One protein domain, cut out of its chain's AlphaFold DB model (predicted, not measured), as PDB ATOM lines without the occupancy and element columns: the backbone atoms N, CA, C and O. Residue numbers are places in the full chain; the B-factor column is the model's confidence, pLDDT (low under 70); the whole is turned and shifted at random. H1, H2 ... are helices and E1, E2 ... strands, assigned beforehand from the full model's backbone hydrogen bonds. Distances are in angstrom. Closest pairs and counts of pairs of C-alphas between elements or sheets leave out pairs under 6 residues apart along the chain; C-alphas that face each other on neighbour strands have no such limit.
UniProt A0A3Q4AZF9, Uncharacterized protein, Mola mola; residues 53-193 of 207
ATOM      1  N   GLN A  53      26.508   9.833 -10.495       79.81
ATOM      2  CA  GLN A  53      26.234  11.164 -11.046       79.81
ATOM      3  C   GLN A  53      26.435  12.264  -9.999       79.81
ATOM      4  O   GLN A  53      27.131  13.240 -10.275       79.81
ATOM      5  N   ASP A  54      25.931  12.074  -8.777       76.12
ATOM      6  CA  ASP A  54      26.136  13.026  -7.675       76.12
ATOM      7  C   ASP A  54      27.624  13.211  -7.353       76.12
ATOM      8  O   ASP A  54      28.103  14.323  -7.117       76.12
ATOM      9  N   LYS A  55      28.390  12.114  -7.386       73.00
ATOM     10  CA  LYS A  55      29.835  12.147  -7.154       73.00
ATOM     11  C   LYS A  55      30.589  12.867  -8.271       73.00
ATOM     12  O   LYS A  55      31.523  13.602  -7.964       73.00
ATOM     13  N   VAL A  56      30.213  12.662  -9.534       75.81
ATOM     14  CA  VAL A  56      30.808  13.362 -10.685       75.81
ATOM     15  C   VAL A  56      30.517  14.857 -10.591       75.81
ATOM     16  O   VAL A  56      31.452  15.651 -10.562       75.81
ATOM     17  N   ARG A  57      29.253  15.236 -10.370       69.44
ATOM     18  CA  ARG A  57      28.847  16.637 -10.193       69.44
ATOM     19  C   ARG A  57      29.621  17.338  -9.075       69.44
ATOM     20  O   ARG A  57      30.013  18.493  -9.218       69.44
ATOM     21  N   TYR A  58      29.864  16.645  -7.962       67.56
ATOM     22  CA  TYR A  58      30.679  17.166  -6.863       67.56
ATOM     23  C   TYR A  58      32.137  17.430  -7.286       67.56
ATOM     24  O   TYR A  58      32.733  18.424  -6.878       67.56
ATOM     25  N   LEU A  59      32.736  16.552  -8.094       68.38
ATOM     26  CA  LEU A  59      34.108  16.732  -8.583       68.38
ATOM     27  C   LEU A  59      34.217  17.900  -9.575       68.38
ATOM     28  O   LEU A  59      35.185  18.664  -9.504       68.38
ATOM     29  N   ASP A  60      33.215  18.067 -10.435       73.81
ATOM     30  CA  ASP A  60      33.168  19.158 -11.413       73.81
ATOM     31  C   ASP A  60      32.999  20.510 -10.708       73.81
ATOM     32  O   ASP A  60      33.807  21.416 -10.906       73.81
ATOM     33  N   ALA A  61      32.077  20.601  -9.741       77.56
ATOM     34  CA  ALA A  61      31.863  21.814  -8.946       77.56
ATOM     35  C   ALA A  61      33.125  22.275  -8.190       77.56
ATOM     36  O   ALA A  61      33.394  23.473  -8.066       77.56
ATOM     37  N   GLY A  62      33.926  21.333  -7.680       79.50
ATOM     38  CA  GLY A  62      35.204  21.646  -7.042       79.50
ATOM     39  C   GLY A  62      36.235  22.220  -8.018       79.50
ATOM     40  O   GLY A  62      37.022  23.091  -7.638       79.50
ATOM     41  N   SER A  63      36.218  21.750  -9.263       83.75
ATOM     42  CA  SER A  63      37.144  22.164 -10.317       83.75
ATOM     43  C   SER A  63      36.778  23.545 -10.846       83.75
ATOM     44  O   SER A  63      37.634  24.432 -10.844       83.75
ATOM     45  N   ASP A  64      35.495  23.772 -11.133       84.81
ATOM     46  CA  ASP A  64      34.949  25.078 -11.513       84.81
ATOM     47  C   ASP A  64      35.260  26.139 -10.459       84.81
ATOM     48  O   ASP A  64      35.701  27.246 -10.764       84.81
ATOM     49  N   PHE A  65      35.107  25.784  -9.181       84.56
ATOM     50  CA  PHE A  65      35.427  26.677  -8.076       84.56
ATOM     51  C   PHE A  65      36.904  27.104  -8.064       84.56
ATOM     52  O   PHE A  65      37.211  28.282  -7.863       84.56
ATOM     53  N   VAL A  66      37.832  26.160  -8.266       86.25
ATOM     54  CA  VAL A  66      39.264  26.481  -8.329       86.25
ATOM     55  C   VAL A  66      39.543  27.378  -9.528       86.25
ATOM     56  O   VAL A  66      40.176  28.417  -9.345       86.25
ATOM     57  N   LEU A  67      39.044  27.024 -10.715       86.94
ATOM     58  CA  LEU A  67      39.241  27.805 -11.938       86.94
ATOM     59  C   LEU A  67      38.713  29.238 -11.791       86.94
ATOM     60  O   LEU A  67      39.452  30.184 -12.062       86.94
ATOM     61  N   ASN A  68      37.510  29.413 -11.239       87.19
ATOM     62  CA  ASN A  68      36.926  30.730 -10.975       87.19
ATOM     63  C   ASN A  68      37.818  31.592 -10.072       87.19
ATOM     64  O   ASN A  68      38.038  32.769 -10.350       87.19
ATOM     65  N   ILE A  69      38.406  31.012  -9.019       87.38
ATOM     66  CA  ILE A  69      39.350  31.743  -8.164       87.38
ATOM     67  C   ILE A  69      40.622  32.128  -8.926       87.38
ATOM     68  O   ILE A  69      41.146  33.227  -8.717       87.38
ATOM     69  N   LEU A  70      41.157  31.238  -9.764       87.25
ATOM     70  CA  LEU A  70      42.370  31.525 -10.532       87.25
ATOM     71  C   LEU A  70      42.142  32.684 -11.512       87.25
ATOM     72  O   LEU A  70      42.959  33.605 -11.555       87.25
ATOM     73  N   VAL A  71      41.010  32.688 -12.218       87.25
ATOM     74  CA  VAL A  71      40.642  33.759 -13.151       87.25
ATOM     75  C   VAL A  71      40.350  35.050 -12.390       87.25
ATOM     76  O   VAL A  71      41.066  36.039 -12.534       87.25
ATOM     77  N   GLU A  72      39.352  35.040 -11.507       87.56
ATOM     78  CA  GLU A  72      38.828  36.259 -10.882       87.56
ATOM     79  C   GLU A  72      39.822  36.872  -9.889       87.56
ATOM     80  O   GLU A  72      39.977  38.093  -9.791       87.56
ATOM     81  N   LYS A  73      40.511  36.031  -9.106       88.19
ATOM     82  CA  LYS A  73      41.365  36.511  -8.014       88.19
ATOM     83  C   LYS A  73      42.842  36.512  -8.354       88.19
ATOM     84  O   LYS A  73      43.554  37.307  -7.739       88.19
ATOM     85  N   LEU A  74      43.332  35.690  -9.274       85.56
ATOM     86  CA  LEU A  74      44.747  35.720  -9.663       85.56
ATOM     87  C   LEU A  74      44.984  36.335 -11.046       85.56
ATOM     88  O   LEU A  74      46.137  36.656 -11.331       85.56
ATOM     89  N   GLY A  75      43.933  36.582 -11.839       83.56
ATOM     90  CA  GLY A  75      44.059  37.143 -13.187       83.56
ATOM     91  C   GLY A  75      44.823  36.212 -14.123       83.56
ATOM     92  O   GLY A  75      45.578  36.682 -14.970       83.56
ATOM     93  N   LEU A  76      44.723  34.902 -13.890       82.94
ATOM     94  CA  LEU A  76      45.374  33.895 -14.714       82.94
ATOM     95  C   LEU A  76      44.407  33.460 -15.803       82.94
ATOM     96  O   LEU A  76      43.283  33.065 -15.503       82.94
ATOM     97  N   ASP A  77      44.870  33.529 -17.045       74.50
ATOM     98  CA  ASP A  77      44.133  32.986 -18.173       74.50
ATOM     99  C   ASP A  77      44.168  31.453 -18.117       74.50
ATOM    100  O   ASP A  77      45.235  30.831 -18.036       74.50
ATOM    101  N   VAL A  78      42.979  30.855 -18.093       65.25
ATOM    102  CA  VAL A  78      42.805  29.403 -18.031       65.25
ATOM    103  C   VAL A  78      43.043  28.778 -19.402       65.25
ATOM    104  O   VAL A  78      43.637  27.699 -19.464       65.25
ATOM    105  N   GLU A  79      42.700  29.484 -20.485       62.47
ATOM    106  CA  GLU A  79      42.869  29.006 -21.863       62.47
ATOM    107  C   GLU A  79      44.349  28.945 -22.272       62.47
ATOM    108  O   GLU A  79      44.759  28.057 -23.019       62.47
ATOM    109  N   ALA A  80      45.200  29.789 -21.680       60.41
ATOM    110  CA  ALA A  80      46.651  29.786 -21.890       60.41
ATOM    111  C   ALA A  80      47.410  28.602 -21.240       60.41
ATOM    112  O   ALA A  80      48.646  28.573 -21.258       60.41
ATOM    113  N   GLY A  81      46.712  27.612 -20.664       60.91
ATOM    114  CA  GLY A  81      47.316  26.348 -20.217       60.91
ATOM    115  C   GLY A  81      47.237  26.048 -18.717       60.91
ATOM    116  O   GLY A  81      48.065  25.277 -18.218       60.91
ATOM    117  N   CYS A  82      46.265  26.606 -17.983       67.50
ATOM    118  CA  CYS A  82      45.925  26.120 -16.636       67.50
ATOM    119  C   CYS A  82      44.985  24.910 -16.718       67.50
ATOM    120  O   CYS A  82      43.847  24.952 -16.261       67.50
ATOM    121  N   GLU A  83      45.484  23.810 -17.279       75.12
ATOM    122  CA  GLU A  83      44.768  22.534 -17.318       75.12
ATOM    123  C   GLU A  83      44.728  21.933 -15.905       75.12
ATOM    124  O   GLU A  83      45.755  21.541 -15.338       75.12
ATOM    125  N   LEU A  84      43.535  21.903 -15.315       83.00
ATOM    126  CA  LEU A  84      43.253  21.298 -14.020       83.00
ATOM    127  C   LEU A  84      42.788  19.858 -14.251       83.00
ATOM    128  O   LEU A  84      41.765  19.630 -14.880       83.00
ATOM    129  N   GLU A  85      43.546  18.887 -13.754       83.88
ATOM    130  CA  GLU A  85      43.237  17.465 -13.923       83.88
ATOM    131  C   GLU A  85      42.207  16.999 -12.897       83.88
ATOM    132  O   GLU A  85      41.272  16.267 -13.211       83.88
ATOM    133  N   ARG A  86      42.387  17.399 -11.633       82.06
ATOM    134  CA  ARG A  86      41.503  16.957 -10.556       82.06
ATOM    135  C   ARG A  86      41.500  17.921  -9.393       82.06
ATOM    136  O   ARG A  86      42.544  18.432  -8.989       82.06
ATOM    137  N   THR A  87      40.345  18.051  -8.757       85.94
ATOM    138  CA  THR A  87      40.229  18.683  -7.445       85.94
ATOM    139  C   THR A  87      39.586  17.750  -6.438       85.94
ATOM    140  O   THR A  87      38.716  16.940  -6.755       85.94
ATOM    141  N   HIS A  88      40.048  17.821  -5.193       83.00
ATOM    142  CA  HIS A  88      39.389  17.143  -4.084       83.00
ATOM    143  C   HIS A  88      39.669  17.845  -2.756       83.00
ATOM    144  O   HIS A  88      40.623  18.605  -2.617       83.00
ATOM    145  N   ARG A  89      38.822  17.595  -1.754       82.06
ATOM    146  CA  ARG A  89      39.019  18.104  -0.390       82.06
ATOM    147  C   ARG A  89      39.793  17.090   0.448       82.06
ATOM    148  O   ARG A  89      39.368  15.939   0.533       82.06
ATOM    149  N   ILE A  90      40.868  17.520   1.108       83.06
ATOM    150  CA  ILE A  90      41.663  16.668   2.006       83.06
ATOM    151  C   ILE A  90      41.321  16.947   3.467       83.06
ATOM    152  O   ILE A  90      41.089  18.089   3.869       83.06
ATOM    153  N   GLY A  91      41.384  15.887   4.268       80.56
ATOM    154  CA  GLY A  91      41.308  15.935   5.720       80.56
ATOM    155  C   GLY A  91      39.912  15.620   6.255       80.56
ATOM    156  O   GLY A  91      38.944  15.536   5.481       80.56
ATOM    157  N   PRO A  92      39.801  15.427   7.579       79.50
ATOM    158  CA  PRO A  92      38.514  15.261   8.234       79.50
ATOM    159  C   PRO A  92      37.688  16.541   8.102       79.50
ATOM    160  O   PRO A  92      38.221  17.647   7.964       79.50
ATOM    161  N   LYS A  93      36.363  16.391   8.103       76.31
ATOM    162  CA  LYS A  93      35.466  17.539   8.221       76.31
ATOM    163  C   LYS A  93      35.677  18.137   9.612       76.31
ATOM    164  O   LYS A  93      35.709  17.398  10.586       76.31
ATOM    165  N   LEU A  94      35.884  19.444   9.668       73.06
ATOM    166  CA  LEU A  94      36.109  20.157  10.916       73.06
ATOM    167  C   LEU A  94      34.773  20.690  11.444       73.06
ATOM    168  O   LEU A  94      33.991  21.254  10.673       73.06
ATOM    169  N   ASP A  95      34.524  20.505  12.739       73.06
ATOM    170  CA  ASP A  95      33.254  20.872  13.389       73.06
ATOM    171  C   ASP A  95      33.105  22.384  13.598       73.06
ATOM    172  O   ASP A  95      32.000  22.909  13.689       73.06
ATOM    173  N   ASP A  96      34.218  23.111  13.581       71.81
ATOM    174  CA  ASP A  96      34.287  24.567  13.757       71.81
ATOM    175  C   ASP A  96      33.866  25.384  12.519       71.81
ATOM    176  O   ASP A  96      34.060  26.601  12.458       71.81
ATOM    177  N   GLY A  97      33.322  24.726  11.493       68.50
ATOM    178  CA  GLY A  97      32.913  25.389  10.260       68.50
ATOM    179  C   GLY A  97      34.082  25.958   9.444       68.50
ATOM    180  O   GLY A  97      33.915  26.909   8.667       68.50
ATOM    181  N   ARG A  98      35.294  25.411   9.610       70.56
ATOM    182  CA  ARG A  98      36.386  25.609   8.654       70.56
ATOM    183  C   ARG A  98      36.197  24.700   7.446       70.56
ATOM    184  O   ARG A  98      36.062  23.482   7.548       70.56
ATOM    185  N   SER A  99      36.268  25.301   6.261       74.88
ATOM    186  CA  SER A  99      36.384  24.541   5.018       74.88
ATOM    187  C   SER A  99      37.680  23.730   5.020       74.88
ATOM    188  O   SER A  99      38.757  24.263   5.295       74.88
ATOM    189  N   ARG A 100      37.571  22.444   4.668       82.19
ATOM    190  CA  ARG A 100      38.717  21.563   4.410       82.19
ATOM    191  C   ARG A 100      39.647  22.155   3.353       82.19
ATOM    192  O   ARG A 100      39.196  22.887   2.470       82.19
ATOM    193  N   HIS A 101      40.924  21.789   3.419       83.69
ATOM    194  CA  HIS A 101      41.883  22.133   2.376       83.69
ATOM    195  C   HIS A 101      41.443  21.542   1.037       83.69
ATOM    196  O   HIS A 101      40.988  20.397   0.985       83.69
ATOM    197  N   ILE A 102      41.590  22.314  -0.037       86.69
ATOM    198  CA  ILE A 102      41.369  21.824  -1.398       86.69
ATOM    199  C   ILE A 102      42.726  21.496  -1.998       86.69
ATOM    200  O   ILE A 102      43.655  22.297  -1.916       86.69
ATOM    201  N   LEU A 103      42.811  20.319  -2.595       87.06
ATOM    202  CA  LEU A 103      43.952  19.842  -3.339       87.06
ATOM    203  C   LEU A 103      43.623  19.876  -4.823       87.06
ATOM    204  O   LEU A 103      42.726  19.162  -5.273       87.06
ATOM    205  N   ALA A 104      44.331  20.721  -5.559       87.69
ATOM    206  CA  ALA A 104      44.157  20.902  -6.993       87.69
ATOM    207  C   ALA A 104      45.377  20.352  -7.732       87.69
ATOM    208  O   ALA A 104      46.488  20.842  -7.522       87.69
ATOM    209  N   HIS A 105      45.167  19.323  -8.552       85.62
ATOM    210  CA  HIS A 105      46.186  18.713  -9.396       85.62
ATOM    211  C   HIS A 105      46.118  19.317 -10.795       85.62
ATOM    212  O   HIS A 105      45.101  19.199 -11.471       85.62
ATOM    213  N   PHE A 106      47.194  19.965 -11.221       85.12
ATOM    214  CA  PHE A 106      47.340  20.545 -12.553       85.12
ATOM    215  C   PHE A 106      48.041  19.561 -13.501       85.12
ATOM    216  O   PHE A 106      48.851  18.732 -13.085       85.12
ATOM    217  N   LEU A 107      47.798  19.663 -14.800       83.00
ATOM    218  CA  LEU A 107      48.510  18.816 -15.756       83.00
ATOM    219  C   LEU A 107      49.962  19.286 -15.929       83.00
ATOM    220  O   LEU A 107      50.895  18.489 -16.006       83.00
ATOM    221  N   ARG A 108      50.174  20.609 -15.917       81.31
ATOM    222  CA  ARG A 108      51.469  21.237 -16.210       81.31
ATOM    223  C   ARG A 108      52.115  21.831 -14.959       81.31
ATOM    224  O   ARG A 108      51.528  22.657 -14.257       81.31
ATOM    225  N   PHE A 109      53.392  21.515 -14.744       77.56
ATOM    226  CA  PHE A 109      54.204  22.115 -13.678       77.56
ATOM    227  C   PHE A 109      54.283  23.648 -13.793       77.56
ATOM    228  O   PHE A 109      54.186  24.351 -12.786       77.56
ATOM    229  N   ASN A 110      54.403  24.170 -15.019       80.69
ATOM    230  CA  ASN A 110      54.501  25.610 -15.281       80.69
ATOM    231  C   ASN A 110      53.248  26.366 -14.823       80.69
ATOM    232  O   ASN A 110      53.371  27.431 -14.217       80.69
ATOM    233  N   ALA A 111      52.059  25.792 -15.044       82.44
ATOM    234  CA  ALA A 111      50.797  26.366 -14.583       82.44
ATOM    235  C   ALA A 111      50.784  26.484 -13.053       82.44
ATOM    236  O   ALA A 111      50.539  27.558 -12.502       82.44
ATOM    237  N   ARG A 112      51.182  25.414 -12.350       83.25
ATOM    238  CA  ARG A 112      51.314  25.429 -10.887       83.25
ATOM    239  C   ARG A 112      52.246  26.541 -10.402       83.25
ATOM    240  O   ARG A 112      51.922  27.260  -9.452       83.25
ATOM    241  N   GLU A 113      53.426  26.664 -11.004       82.38
ATOM    242  CA  GLU A 113      54.390  27.691 -10.607       82.38
ATOM    243  C   GLU A 113      53.880  29.108 -10.865       82.38
ATOM    244  O   GLU A 113      54.086  29.984 -10.018       82.38
ATOM    245  N   ALA A 114      53.194  29.333 -11.989       84.81
ATOM    246  CA  ALA A 114      52.562  30.606 -12.305       84.81
ATOM    247  C   ALA A 114      51.518  30.983 -11.247       84.81
ATOM    248  O   ALA A 114      51.563  32.099 -10.725       84.81
ATOM    249  N   ILE A 115      50.670  30.035 -10.832       86.44
ATOM    250  CA  ILE A 115      49.668  30.230  -9.773       86.44
ATOM    251  C   ILE A 115      50.324  30.624  -8.451       86.44
ATOM    252  O   ILE A 115      49.971  31.638  -7.845       86.44
ATOM    253  N   VAL A 116      51.325  29.861  -8.001       84.56
ATOM    254  CA  VAL A 116      52.021  30.149  -6.737       84.56
ATOM    255  C   VAL A 116      52.731  31.505  -6.800       84.56
ATOM    256  O   VAL A 116      52.743  32.249  -5.814       84.56
ATOM    257  N   ARG A 117      53.315  31.860  -7.949       85.12
ATOM    258  CA  ARG A 117      53.971  33.155  -8.166       85.12
ATOM    259  C   ARG A 117      52.964  34.307  -8.142       85.12
ATOM    260  O   ARG A 117      53.215  35.291  -7.446       85.12
ATOM    261  N   ALA A 118      51.829  34.165  -8.824       88.06
ATOM    262  CA  ALA A 118      50.748  35.148  -8.840       88.06
ATOM    263  C   ALA A 118      50.178  35.370  -7.432       88.06
ATOM    264  O   ALA A 118      50.091  36.507  -6.967       88.06
ATOM    265  N   ALA A 119      49.907  34.288  -6.695       87.50
ATOM    266  CA  ALA A 119      49.420  34.359  -5.320       87.50
ATOM    267  C   ALA A 119      50.413  35.070  -4.385       87.50
ATOM    268  O   ALA A 119      50.024  35.930  -3.591       87.50
ATOM    269  N   ARG A 120      51.716  34.774  -4.506       84.56
ATOM    270  CA  ARG A 120      52.769  35.459  -3.735       84.56
ATOM    271  C   ARG A 120      52.888  36.938  -4.095       84.56
ATOM    272  O   ARG A 120      53.064  37.750  -3.190       84.56
ATOM    273  N   LYS A 121      52.776  37.287  -5.383       87.25
ATOM    274  CA  LYS A 121      52.802  38.680  -5.859       87.25
ATOM    275  C   LYS A 121      51.625  39.471  -5.287       87.25
ATOM    276  O   LYS A 121      51.824  40.579  -4.804       87.25
ATOM    277  N   LYS A 122      50.429  38.870  -5.266       86.50
ATOM    278  CA  LYS A 122      49.215  39.492  -4.722       86.50
ATOM    279  C   LYS A 122      49.219  39.588  -3.188       86.50
ATOM    280  O   LYS A 122      48.565  40.469  -2.642       86.50
ATOM    281  N   ARG A 123      49.986  38.735  -2.489       81.62
ATOM    282  CA  ARG A 123      50.158  38.627  -1.014       81.62
ATOM    283  C   ARG A 123      48.894  38.273  -0.217       81.62
ATOM    284  O   ARG A 123      48.969  37.460   0.708       81.62
ATOM    285  N   ARG A 124      47.751  38.871  -0.548       86.06
ATOM    286  CA  ARG A 124      46.447  38.664   0.084       86.06
ATOM    287  C   ARG A 124      45.423  38.347  -1.000       86.06
ATOM    288  O   ARG A 124      45.155  39.170  -1.868       86.06
ATOM    289  N   VAL A 125      44.872  37.140  -0.941       86.31
ATOM    290  CA  VAL A 125      43.781  36.699  -1.809       86.31
ATOM    291  C   VAL A 125      42.570  36.444  -0.930       86.31
ATOM    292  O   VAL A 125      42.694  35.803   0.114       86.31
ATOM    293  N   GLU A 126      41.418  36.969  -1.328       86.88
ATOM    294  CA  GLU A 126      40.175  36.848  -0.572       86.88
ATOM    295  C   GLU A 126      39.047  36.375  -1.469       86.88
ATOM    296  O   GLU A 126      38.959  36.751  -2.639       86.88
ATOM    297  N   TRP A 127      38.183  35.554  -0.890       82.25
ATOM    298  CA  TRP A 127      36.981  35.034  -1.511       82.25
ATOM    299  C   TRP A 127      35.835  35.175  -0.523       82.25
ATOM    300  O   TRP A 127      35.916  34.618   0.571       82.25
ATOM    301  N   GLN A 128      34.795  35.927  -0.893       80.44
ATOM    302  CA  GLN A 128      33.631  36.167  -0.027       80.44
ATOM    303  C   GLN A 128      34.039  36.616   1.395       80.44
ATOM    304  O   GLN A 128      33.562  36.086   2.391       80.44
ATOM    305  N   GLY A 129      35.014  37.528   1.496       80.44
ATOM    306  CA  GLY A 129      35.543  38.022   2.778       80.44
ATOM    307  C   GLY A 129      36.474  37.058   3.531       80.44
ATOM    308  O   GLY A 129      37.061  37.438   4.541       80.44
ATOM    309  N   ILE A 130      36.674  35.828   3.047       80.81
ATOM    310  CA  ILE A 130      37.566  34.841   3.667       80.81
ATOM    311  C   ILE A 130      38.926  34.864   2.976       80.81
ATOM    312  O   ILE A 130      39.032  34.739   1.753       80.81
ATOM    313  N   ARG A 131      40.000  34.955   3.768       83.88
ATOM    314  CA  ARG A 131      41.365  34.894   3.245       83.88
ATOM    315  C   ARG A 131      41.692  33.488   2.751       83.88
ATOM    316  O   ARG A 131      41.641  32.517   3.508       83.88
ATOM    317  N   ILE A 132      42.132  33.416   1.503       86.56
ATOM    318  CA  ILE A 132      42.626  32.208   0.853       86.56
ATOM    319  C   ILE A 132      44.147  32.283   0.716       86.56
ATOM    320  O   ILE A 132      44.724  33.332   0.427       86.56
ATOM    321  N   SER A 133      44.813  31.154   0.947       85.19
ATOM    322  CA  SER A 133      46.254  30.992   0.764       85.19
ATOM    323  C   SER A 133      46.556  29.799  -0.136       85.19
ATOM    324  O   SER A 133      45.927  28.753  -0.007       85.19
ATOM    325  N   PHE A 134      47.546  29.961  -1.016       87.00
ATOM    326  CA  PHE A 134      47.991  28.941  -1.963       87.00
ATOM    327  C   PHE A 134      49.369  28.427  -1.556       87.00
ATOM    328  O   PHE A 134      50.310  29.212  -1.392       87.00
ATOM    329  N   PHE A 135      49.500  27.111  -1.432       83.12
ATOM    330  CA  PHE A 135      50.746  26.447  -1.069       83.12
ATOM    331  C   PHE A 135      51.063  25.314  -2.038       83.12
ATOM    332  O   PHE A 135      50.173  24.662  -2.570       83.12
ATOM    333  N   GLN A 136      52.353  25.077  -2.256       83.69
ATOM    334  CA  GLN A 136      52.810  23.876  -2.947       83.69
ATOM    335  C   GLN A 136      52.648  22.677  -2.011       83.69
ATOM    336  O   GLN A 136      53.001  22.797  -0.833       83.69
ATOM    337  N   ASP A 137      52.182  21.544  -2.534       84.12
ATOM    338  CA  ASP A 137      52.249  20.296  -1.779       84.12
ATOM    339  C   ASP A 137      53.702  19.808  -1.699       84.12
ATOM    340  O   ASP A 137      54.403  19.689  -2.708       84.12
ATOM    341  N   LEU A 138      54.189  19.618  -0.478       78.00
ATOM    342  CA  LEU A 138      55.575  19.277  -0.193       78.00
ATOM    343  C   LEU A 138      55.606  18.104   0.773       78.00
ATOM    344  O   LEU A 138      54.913  18.110   1.790       78.00
ATOM    345  N   PHE A 139      56.500  17.153   0.509       77.69
ATOM    346  CA  PHE A 139      56.743  16.040   1.418       77.69
ATOM    347  C   PHE A 139      57.093  16.520   2.829       77.69
ATOM    348  O   PHE A 139      57.752  17.549   3.026       77.69
ATOM    349  N   ARG A 140      56.694  15.716   3.819       78.44
ATOM    350  CA  ARG A 140      56.894  15.988   5.248       78.44
ATOM    351  C   ARG A 140      58.342  16.337   5.585       78.44
ATOM    352  O   ARG A 140      58.571  17.320   6.285       78.44
ATOM    353  N   ASP A 141      59.306  15.604   5.038       79.50
ATOM    354  CA  ASP A 141      60.731  15.835   5.298       79.50
ATOM    355  C   ASP A 141      61.184  17.201   4.782       79.50
ATOM    356  O   ASP A 141      61.882  17.941   5.473       79.50
ATOM    357  N   VAL A 142      60.725  17.589   3.587       78.94
ATOM    358  CA  VAL A 142      61.015  18.904   2.999       78.94
ATOM    359  C   VAL A 142      60.399  20.011   3.852       78.94
ATOM    360  O   VAL A 142      61.053  21.022   4.123       78.94
ATOM    361  N   LEU A 143      59.163  19.821   4.321       81.25
ATOM    362  CA  LEU A 143      58.517  20.747   5.251       81.25
ATOM    363  C   LEU A 143      59.287  20.851   6.573       81.25
ATOM    364  O   LEU A 143      59.469  21.955   7.083       81.25
ATOM    365  N   GLN A 144      59.788  19.739   7.110       83.75
ATOM    366  CA  GLN A 144      60.565  19.727   8.348       83.75
ATOM    367  C   GLN A 144      61.902  20.457   8.187       83.75
ATOM    368  O   GLN A 144      62.253  21.273   9.038       83.75
ATOM    369  N   GLN A 145      62.617  20.246   7.078       83.50
ATOM    370  CA  GLN A 145      63.834  21.008   6.781       83.50
ATOM    371  C   GLN A 145      63.530  22.503   6.629       83.50
ATOM    372  O   GLN A 145      64.259  23.333   7.164       83.50
ATOM    373  N   ARG A 146      62.416  22.870   5.981       82.31
ATOM    374  CA  ARG A 146      61.982  24.274   5.868       82.31
ATOM    375  C   ARG A 146      61.706  24.929   7.214       82.31
ATOM    376  O   ARG A 146      62.046  26.099   7.380       82.31
ATOM    377  N   ARG A 147      61.115  24.192   8.159       85.75
ATOM    378  CA  ARG A 147      60.825  24.694   9.512       85.75
ATOM    379  C   ARG A 147      62.090  25.065  10.282       85.75
ATOM    380  O   ARG A 147      62.067  26.019  11.048       85.75
ATOM    381  N   LYS A 148      63.226  24.403  10.026       86.94
ATOM    382  CA  LYS A 148      64.515  24.770  10.650       86.94
ATOM    383  C   LYS A 148      64.937  26.210  10.337       86.94
ATOM    384  O   LYS A 148      65.593  26.851  11.149       86.94
ATOM    385  N   PHE A 149      64.508  26.749   9.195       85.50
ATOM    386  CA  PHE A 149      64.788  28.129   8.798       85.50
ATOM    387  C   PHE A 149      63.776  29.145   9.351       85.50
ATOM    388  O   PHE A 149      63.918  30.336   9.086       85.50
ATOM    389  N   ASP A 150      62.756  28.731  10.113       85.75
ATOM    390  CA  ASP A 150      61.716  29.635  10.625       85.75
ATOM    391  C   ASP A 150      62.288  30.749  11.506       85.75
ATOM    392  O   ASP A 150      61.874  31.903  11.378       85.75
ATOM    393  N   THR A 151      63.279  30.435  12.342       89.31
ATOM    394  CA  THR A 151      63.961  31.424  13.186       89.31
ATOM    395  C   THR A 151      64.650  32.487  12.338       89.31
ATOM    396  O   THR A 151      64.439  33.680  12.551       89.31
ATOM    397  N   VAL A 152      65.405  32.068  11.318       88.81
ATOM    398  CA  VAL A 152      66.107  32.978  10.402       88.81
ATOM    399  C   VAL A 152      65.099  33.825   9.626       88.81
ATOM    400  O   VAL A 152      65.213  35.046   9.611       88.81
ATOM    401  N   LYS A 153      64.036  33.221   9.080       86.94
ATOM    402  CA  LYS A 153      62.962  33.953   8.387       86.94
ATOM    403  C   LYS A 153      62.368  35.066   9.243       86.94
ATOM    404  O   LYS A 153      62.210  36.182   8.758       86.94
ATOM    405  N   LYS A 154      62.061  34.784  10.515       87.44
ATOM    406  CA  LYS A 154      61.525  35.789  11.446       87.44
ATOM    407  C   LYS A 154      62.502  36.948  11.653       87.44
ATOM    408  O   LYS A 154      62.065  38.092  11.704       87.44
ATOM    409  N   GLN A 155      63.805  36.675  11.732       91.56
ATOM    410  CA  GLN A 155      64.830  37.722  11.850       91.56
ATOM    411  C   GLN A 155      64.896  38.605  10.596       91.56
ATOM    412  O   GLN A 155      64.925  39.828  10.712       91.56
ATOM    413  N   PHE A 156      64.844  38.011   9.400       88.25
ATOM    414  CA  PHE A 156      64.792  38.769   8.145       88.25
ATOM    415  C   PHE A 156      63.519  39.624   8.043       88.25
ATOM    416  O   PHE A 156      63.608  40.798   7.695       88.25
ATOM    417  N   GLN A 157      62.356  39.082   8.432       84.62
ATOM    418  CA  GLN A 157      61.094  39.836   8.469       84.62
ATOM    419  C   GLN A 157      61.157  41.033   9.417       84.62
ATOM    420  O   GLN A 157      60.748  42.123   9.034       84.62
ATOM    421  N   LYS A 158      61.696  40.846  10.630       90.69
ATOM    422  CA  LYS A 158      61.865  41.926  11.617       90.69
ATOM    423  C   LYS A 158      62.738  43.065  11.095       90.69
ATOM    424  O   LYS A 158      62.490  44.217  11.416       90.69
ATOM    425  N   ARG A 159      63.744  42.736  10.283       92.44
ATOM    426  CA  ARG A 159      64.666  43.698   9.666       92.44
ATOM    427  C   ARG A 159      64.154  44.264   8.334       92.44
ATOM    428  O   ARG A 159      64.894  44.965   7.661       92.44
ATOM    429  N   GLY A 160      62.932  43.921   7.915       87.62
ATOM    430  CA  GLY A 160      62.356  44.373   6.643       87.62
ATOM    431  C   GLY A 160      63.055  43.817   5.396       87.62
ATOM    432  O   GLY A 160      62.810  44.291   4.290       87.62
ATOM    433  N   MET A 161      63.916  42.808   5.545       86.00
ATOM    434  CA  MET A 161      64.678  42.247   4.434       86.00
ATOM    435  C   MET A 161      63.853  41.207   3.675       86.00
ATOM    436  O   MET A 161      63.263  40.293   4.260       86.00
ATOM    437  N   SER A 162      63.854  41.318   2.346       78.94
ATOM    438  CA  SER A 162      63.280  40.300   1.468       78.94
ATOM    439  C   SER A 162      64.119  39.026   1.522       78.94
ATOM    440  O   SER A 162      65.347  39.069   1.478       78.94
ATOM    441  N   TYR A 163      63.460  37.877   1.596       82.94
ATOM    442  CA  TYR A 163      64.107  36.574   1.524       82.94
ATOM    443  C   TYR A 163      63.234  35.621   0.709       82.94
ATOM    444  O   TYR A 163      62.012  35.769   0.627       82.94
ATOM    445  N   SER A 164      63.854  34.600   0.125       76.88
ATOM    446  CA  SER A 164      63.130  33.519  -0.535       76.88
ATOM    447  C   SER A 164      63.761  32.180  -0.182       76.88
ATOM    448  O   SER A 164      64.978  32.025  -0.215       76.88
ATOM    449  N   ILE A 165      62.928  31.202   0.176       75.19
ATOM    450  CA  ILE A 165      63.364  29.814   0.342       75.19
ATOM    451  C   ILE A 165      62.974  29.070  -0.930       75.19
ATOM    452  O   ILE A 165      61.791  28.814  -1.174       75.19
ATOM    453  N   LYS A 166      63.968  28.732  -1.751       69.88
ATOM    454  CA  LYS A 166      63.760  27.919  -2.951       69.88
ATOM    455  C   LYS A 166      63.590  26.453  -2.539       69.88
ATOM    456  O   LYS A 166      64.457  25.878  -1.887       69.88
ATOM    457  N   THR A 167      62.461  25.834  -2.894       58.94
ATOM    458  CA  THR A 167      62.307  24.371  -2.850       58.94
ATOM    459  C   THR A 167      62.945  23.761  -4.086       58.94
ATOM    460  O   THR A 167      62.348  23.702  -5.145       58.94
ATOM    461  N   LEU A 168      64.202  23.379  -3.938       51.56
ATOM    462  CA  LEU A 168      64.807  22.131  -4.403       51.56
ATOM    463  C   LEU A 168      64.154  21.410  -5.586       51.56
ATOM    464  O   LEU A 168      63.677  20.292  -5.460       51.56
ATOM    465  N   HIS A 169      64.301  22.017  -6.756       45.81
ATOM    466  CA  HIS A 169      64.824  21.286  -7.910       45.81
ATOM    467  C   HIS A 169      66.356  21.051  -7.780       45.81
ATOM    468  O   HIS A 169      66.913  20.149  -8.387       45.81
ATOM    469  N   ALA A 170      67.048  21.828  -6.930       43.97
ATOM    470  CA  ALA A 170      68.504  21.780  -6.736       43.97
ATOM    471  C   ALA A 170      69.031  20.706  -5.745       43.97
ATOM    472  O   ALA A 170      70.212  20.398  -5.780       43.97
ATOM    473  N   LEU A 171      68.200  20.114  -4.869       40.88
ATOM    474  CA  LEU A 171      68.609  19.031  -3.931       40.88
ATOM    475  C   LEU A 171      67.989  17.678  -4.309       40.88
ATOM    476  O   LEU A 171      68.272  16.668  -3.675       40.88
ATOM    477  N   THR A 172      67.139  17.638  -5.335       42.25
ATOM    478  CA  THR A 172      66.734  16.387  -5.984       42.25
ATOM    479  C   THR A 172      67.793  15.915  -6.981       42.25
ATOM    480  O   THR A 172      67.911  14.716  -7.190       42.25
ATOM    481  N   GLN A 173      68.631  16.809  -7.525       42.59
ATOM    482  CA  GLN A 173      69.780  16.426  -8.361       42.59
ATOM    483  C   GLN A 173      70.860  15.646  -7.590       42.59
ATOM    484  O   GLN A 173      71.516  14.792  -8.174       42.59
ATOM    485  N   SER A 174      71.015  15.878  -6.280       42.97
ATOM    486  CA  SER A 174      71.970  15.147  -5.432       42.97
ATOM    487  C   SER A 174      71.414  13.851  -4.822       42.97
ATOM    488  O   SER A 174      72.120  13.172  -4.080       42.97
ATOM    489  N   ARG A 175      70.158  13.483  -5.120       46.66
ATOM    490  CA  ARG A 175      69.541  12.215  -4.701       46.66
ATOM    491  C   ARG A 175      69.173  11.388  -5.942       46.66
ATOM    492  O   ARG A 175      68.109  11.616  -6.511       46.66
ATOM    493  N   PRO A 176      70.004  10.414  -6.354       46.09
ATOM    494  CA  PRO A 176      69.834   9.713  -7.630       46.09
ATOM    495  C   PRO A 176      68.643   8.736  -7.697       46.09
ATOM    496  O   PRO A 176      68.408   8.165  -8.755       46.09
ATOM    497  N   LEU A 177      67.880   8.536  -6.613       47.38
ATOM    498  CA  LEU A 177      66.919   7.423  -6.501       47.38
ATOM    499  C   LEU A 177      65.443   7.817  -6.350       47.38
ATOM    500  O   LEU A 177      64.611   6.942  -6.128       47.38
ATOM    501  N   LEU A 178      65.077   9.096  -6.475       45.28
ATOM    502  CA  LEU A 178      63.657   9.449  -6.580       45.28
ATOM    503  C   LEU A 178      63.282   9.600  -8.057       45.28
ATOM    504  O   LEU A 178      63.896  10.425  -8.743       45.28
ATOM    505  N   PRO A 179      62.290   8.844  -8.570       41.78
ATOM    506  CA  PRO A 179      61.822   9.035  -9.930       41.78
ATOM    507  C   PRO A 179      61.396  10.494 -10.089       41.78
ATOM    508  O   PRO A 179      60.540  11.001  -9.360       41.78
ATOM    509  N   LYS A 180      61.998  11.163 -11.076       42.94
ATOM    510  CA  LYS A 180      61.751  12.562 -11.471       42.94
ATOM    511  C   LYS A 180      60.275  12.854 -11.826       42.94
ATOM    512  O   LYS A 180      59.944  13.991 -12.138       42.94
ATOM    513  N   LEU A 181      59.400  11.847 -11.755       41.31
ATOM    514  CA  LEU A 181      57.980  11.886 -12.087       41.31
ATOM    515  C   LEU A 181      57.031  12.222 -10.919       41.31
ATOM    516  O   LEU A 181      55.876  12.529 -11.181       41.31
ATOM    517  N   VAL A 182      57.457  12.222  -9.648       43.25
ATOM    518  CA  VAL A 182      56.517  12.390  -8.503       43.25
ATOM    519  C   VAL A 182      56.525  13.809  -7.909       43.25
ATOM    520  O   VAL A 182      56.356  14.008  -6.710       43.25
ATOM    521  N   MET A 183      56.731  14.838  -8.737       46.12
ATOM    522  CA  MET A 183      56.489  16.240  -8.343       46.12
ATOM    523  C   MET A 183      55.182  16.777  -8.937       46.12
ATOM    524  O   MET A 183      55.099  17.962  -9.286       46.12
ATOM    525  N   SER A 184      54.203  15.870  -9.023       47.41
ATOM    526  CA  SER A 184      52.806  16.051  -9.414       47.41
ATOM    527  C   SER A 184      52.274  17.421  -9.011       47.41
ATOM    528  O   SER A 184      52.580  17.961  -7.941       47.41
ATOM    529  N   SER A 185      51.551  18.041  -9.935       57.22
ATOM    530  CA  SER A 185      51.317  19.478 -10.011       57.22
ATOM    531  C   SER A 185      50.267  19.948  -9.003       57.22
ATOM    532  O   SER A 185      49.225  20.484  -9.346       57.22
ATOM    533  N   LEU A 186      50.551  19.768  -7.725       60.56
ATOM    534  CA  LEU A 186      49.556  19.848  -6.678       60.56
ATOM    535  C   LEU A 186      49.646  21.162  -5.889       60.56
ATOM    536  O   LEU A 186      50.726  21.536  -5.410       60.56
ATOM    537  N   ILE A 187      48.522  21.874  -5.773       74.06
ATOM    538  CA  ILE A 187      48.369  23.085  -4.952       74.06
ATOM    539  C   ILE A 187      47.366  22.822  -3.839       74.06
ATOM    540  O   ILE A 187      46.247  22.378  -4.091       74.06
ATOM    541  N   ILE A 188      47.760  23.169  -2.616       69.62
ATOM    542  CA  ILE A 188      46.880  23.211  -1.454       69.62
ATOM    543  C   ILE A 188      46.325  24.625  -1.314       69.62
ATOM    544  O   ILE A 188      47.074  25.585  -1.108       69.62
ATOM    545  N   ILE A 189      45.003  24.739  -1.383       74.81
ATOM    546  CA  ILE A 189      44.263  25.960  -1.085       74.81
ATOM    547  C   ILE A 189      43.739  25.861   0.349       74.81
ATOM    548  O   ILE A 189      42.957  24.970   0.693       74.81
ATOM    549  N   GLN A 190      44.189  26.778   1.202       69.44
ATOM    550  CA  GLN A 190      43.805  26.858   2.609       69.44
ATOM    551  C   GLN A 190      43.012  28.133   2.894       69.44
ATOM    552  O   GLN A 190      43.421  29.227   2.507       69.44
ATOM    553  N   TYR A 191      41.930  27.988   3.659       65.44
ATOM    554  CA  TYR A 191      41.163  29.103   4.205       65.44
ATOM    555  C   TYR A 191      41.701  29.487   5.583       65.44
ATOM    556  O   TYR A 191      41.906  28.634   6.448       65.44
ATOM    557  N   SER A 192      41.938  30.780   5.788       54.16
ATOM    558  CA  SER A 192      42.323  31.354   7.075       54.16
ATOM    559  C   SER A 192      41.176  32.213   7.598       54.16
ATOM    560  O   SER A 192      40.709  33.135   6.935       54.16
ATOM    561  N   LEU A 193      40.714  31.879   8.799       49.38
ATOM    562  CA  LEU A 193      39.504  32.415   9.425       49.38
ATOM    563  C   LEU A 193      39.841  33.571  10.382       49.38
ATOM    564  O   LEU A 193      39.252  33.708  11.445       49.38
TER     565      LEU A 193
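AT A GLANCE: This is residues 53 to 193 of the 207 residues of an uncharacterized protein of Mola mola (UniProt A0A3Q4AZF9). A strongly twisted, curled sheet of five strands has two helices, H1 and H2, packed over one face; H3 and H4 form a separate arm away from the sheet, and a long loop leads from H4 back to the inner strand E5. The printed part has 141 residues, in the order H1 E1 E2 H2 E3 E4 H3 H4 E5; the antiparallel sheet runs E1 E2 E5 E4 E3. The class is mixed, helices and strands; the whole is compact, with a radius of gyration of the C-alphas of 16.6 A and spans of 47 by 38 by 34 A.

HOW THE PARTS SIT: Start at H1, residues 53 to 74, which is on the sheet; its closest C-alphas to E1, residues 84 to 90, are Ser 63 and Thr 87, 5.5 A apart. E1 forms a hairpin with E2, residues 101 to 106; look at N 88 and O 103, 3.0 A. H2, residues 109 to 122, lies over E5, residues 185 to 192, and E4, residues 130 to 136, at a height over the sheet of 8.5 A. Residues 70 to 74 of H1 alone touch H2, at a steep tilt of 53 degrees, the same way; the closest C-alphas are Leu 74 and Ala 118, 6.1 A. E3, residues 125 to 127, forms a hairpin with E4, with N 130 and O 127 at 2.9 A. E5 is antiparallel to E2, with N 104 and O 187 at 2.9 A, and to E4, with N 190 and O 133 at 2.9 A. H3, residues 140 to 148, and H4, residues 150 to 158, are not on the sheet and meet only through their link. In H1, H2, H3 and H4 every O i to N i+4 pair is within hydrogen-bond range.

IN THESE COORDINATES: Find C-alpha 53 at (26.234, 11.164, -11.046); from there H1 runs 30.8 A to C-alpha 74. H2 spans 20.2 A, E4 19.9 A and E5 22.7 A, ending at C-alpha 192, (42.323, 31.354, 7.075).

THE WHOLE: The C-alphas farthest apart, Gln 53 and Arg 159, are 54.4 A apart. The printed part has no cut; the long link is H4 to E5, 26 residues. Residues 154 to 160, of which 154 to 158 belong to H4, and residues 173 to 179 stand free. Mean pLDDT of the printed part is 75.7; 35 residues are under 70, among them 166 to 186.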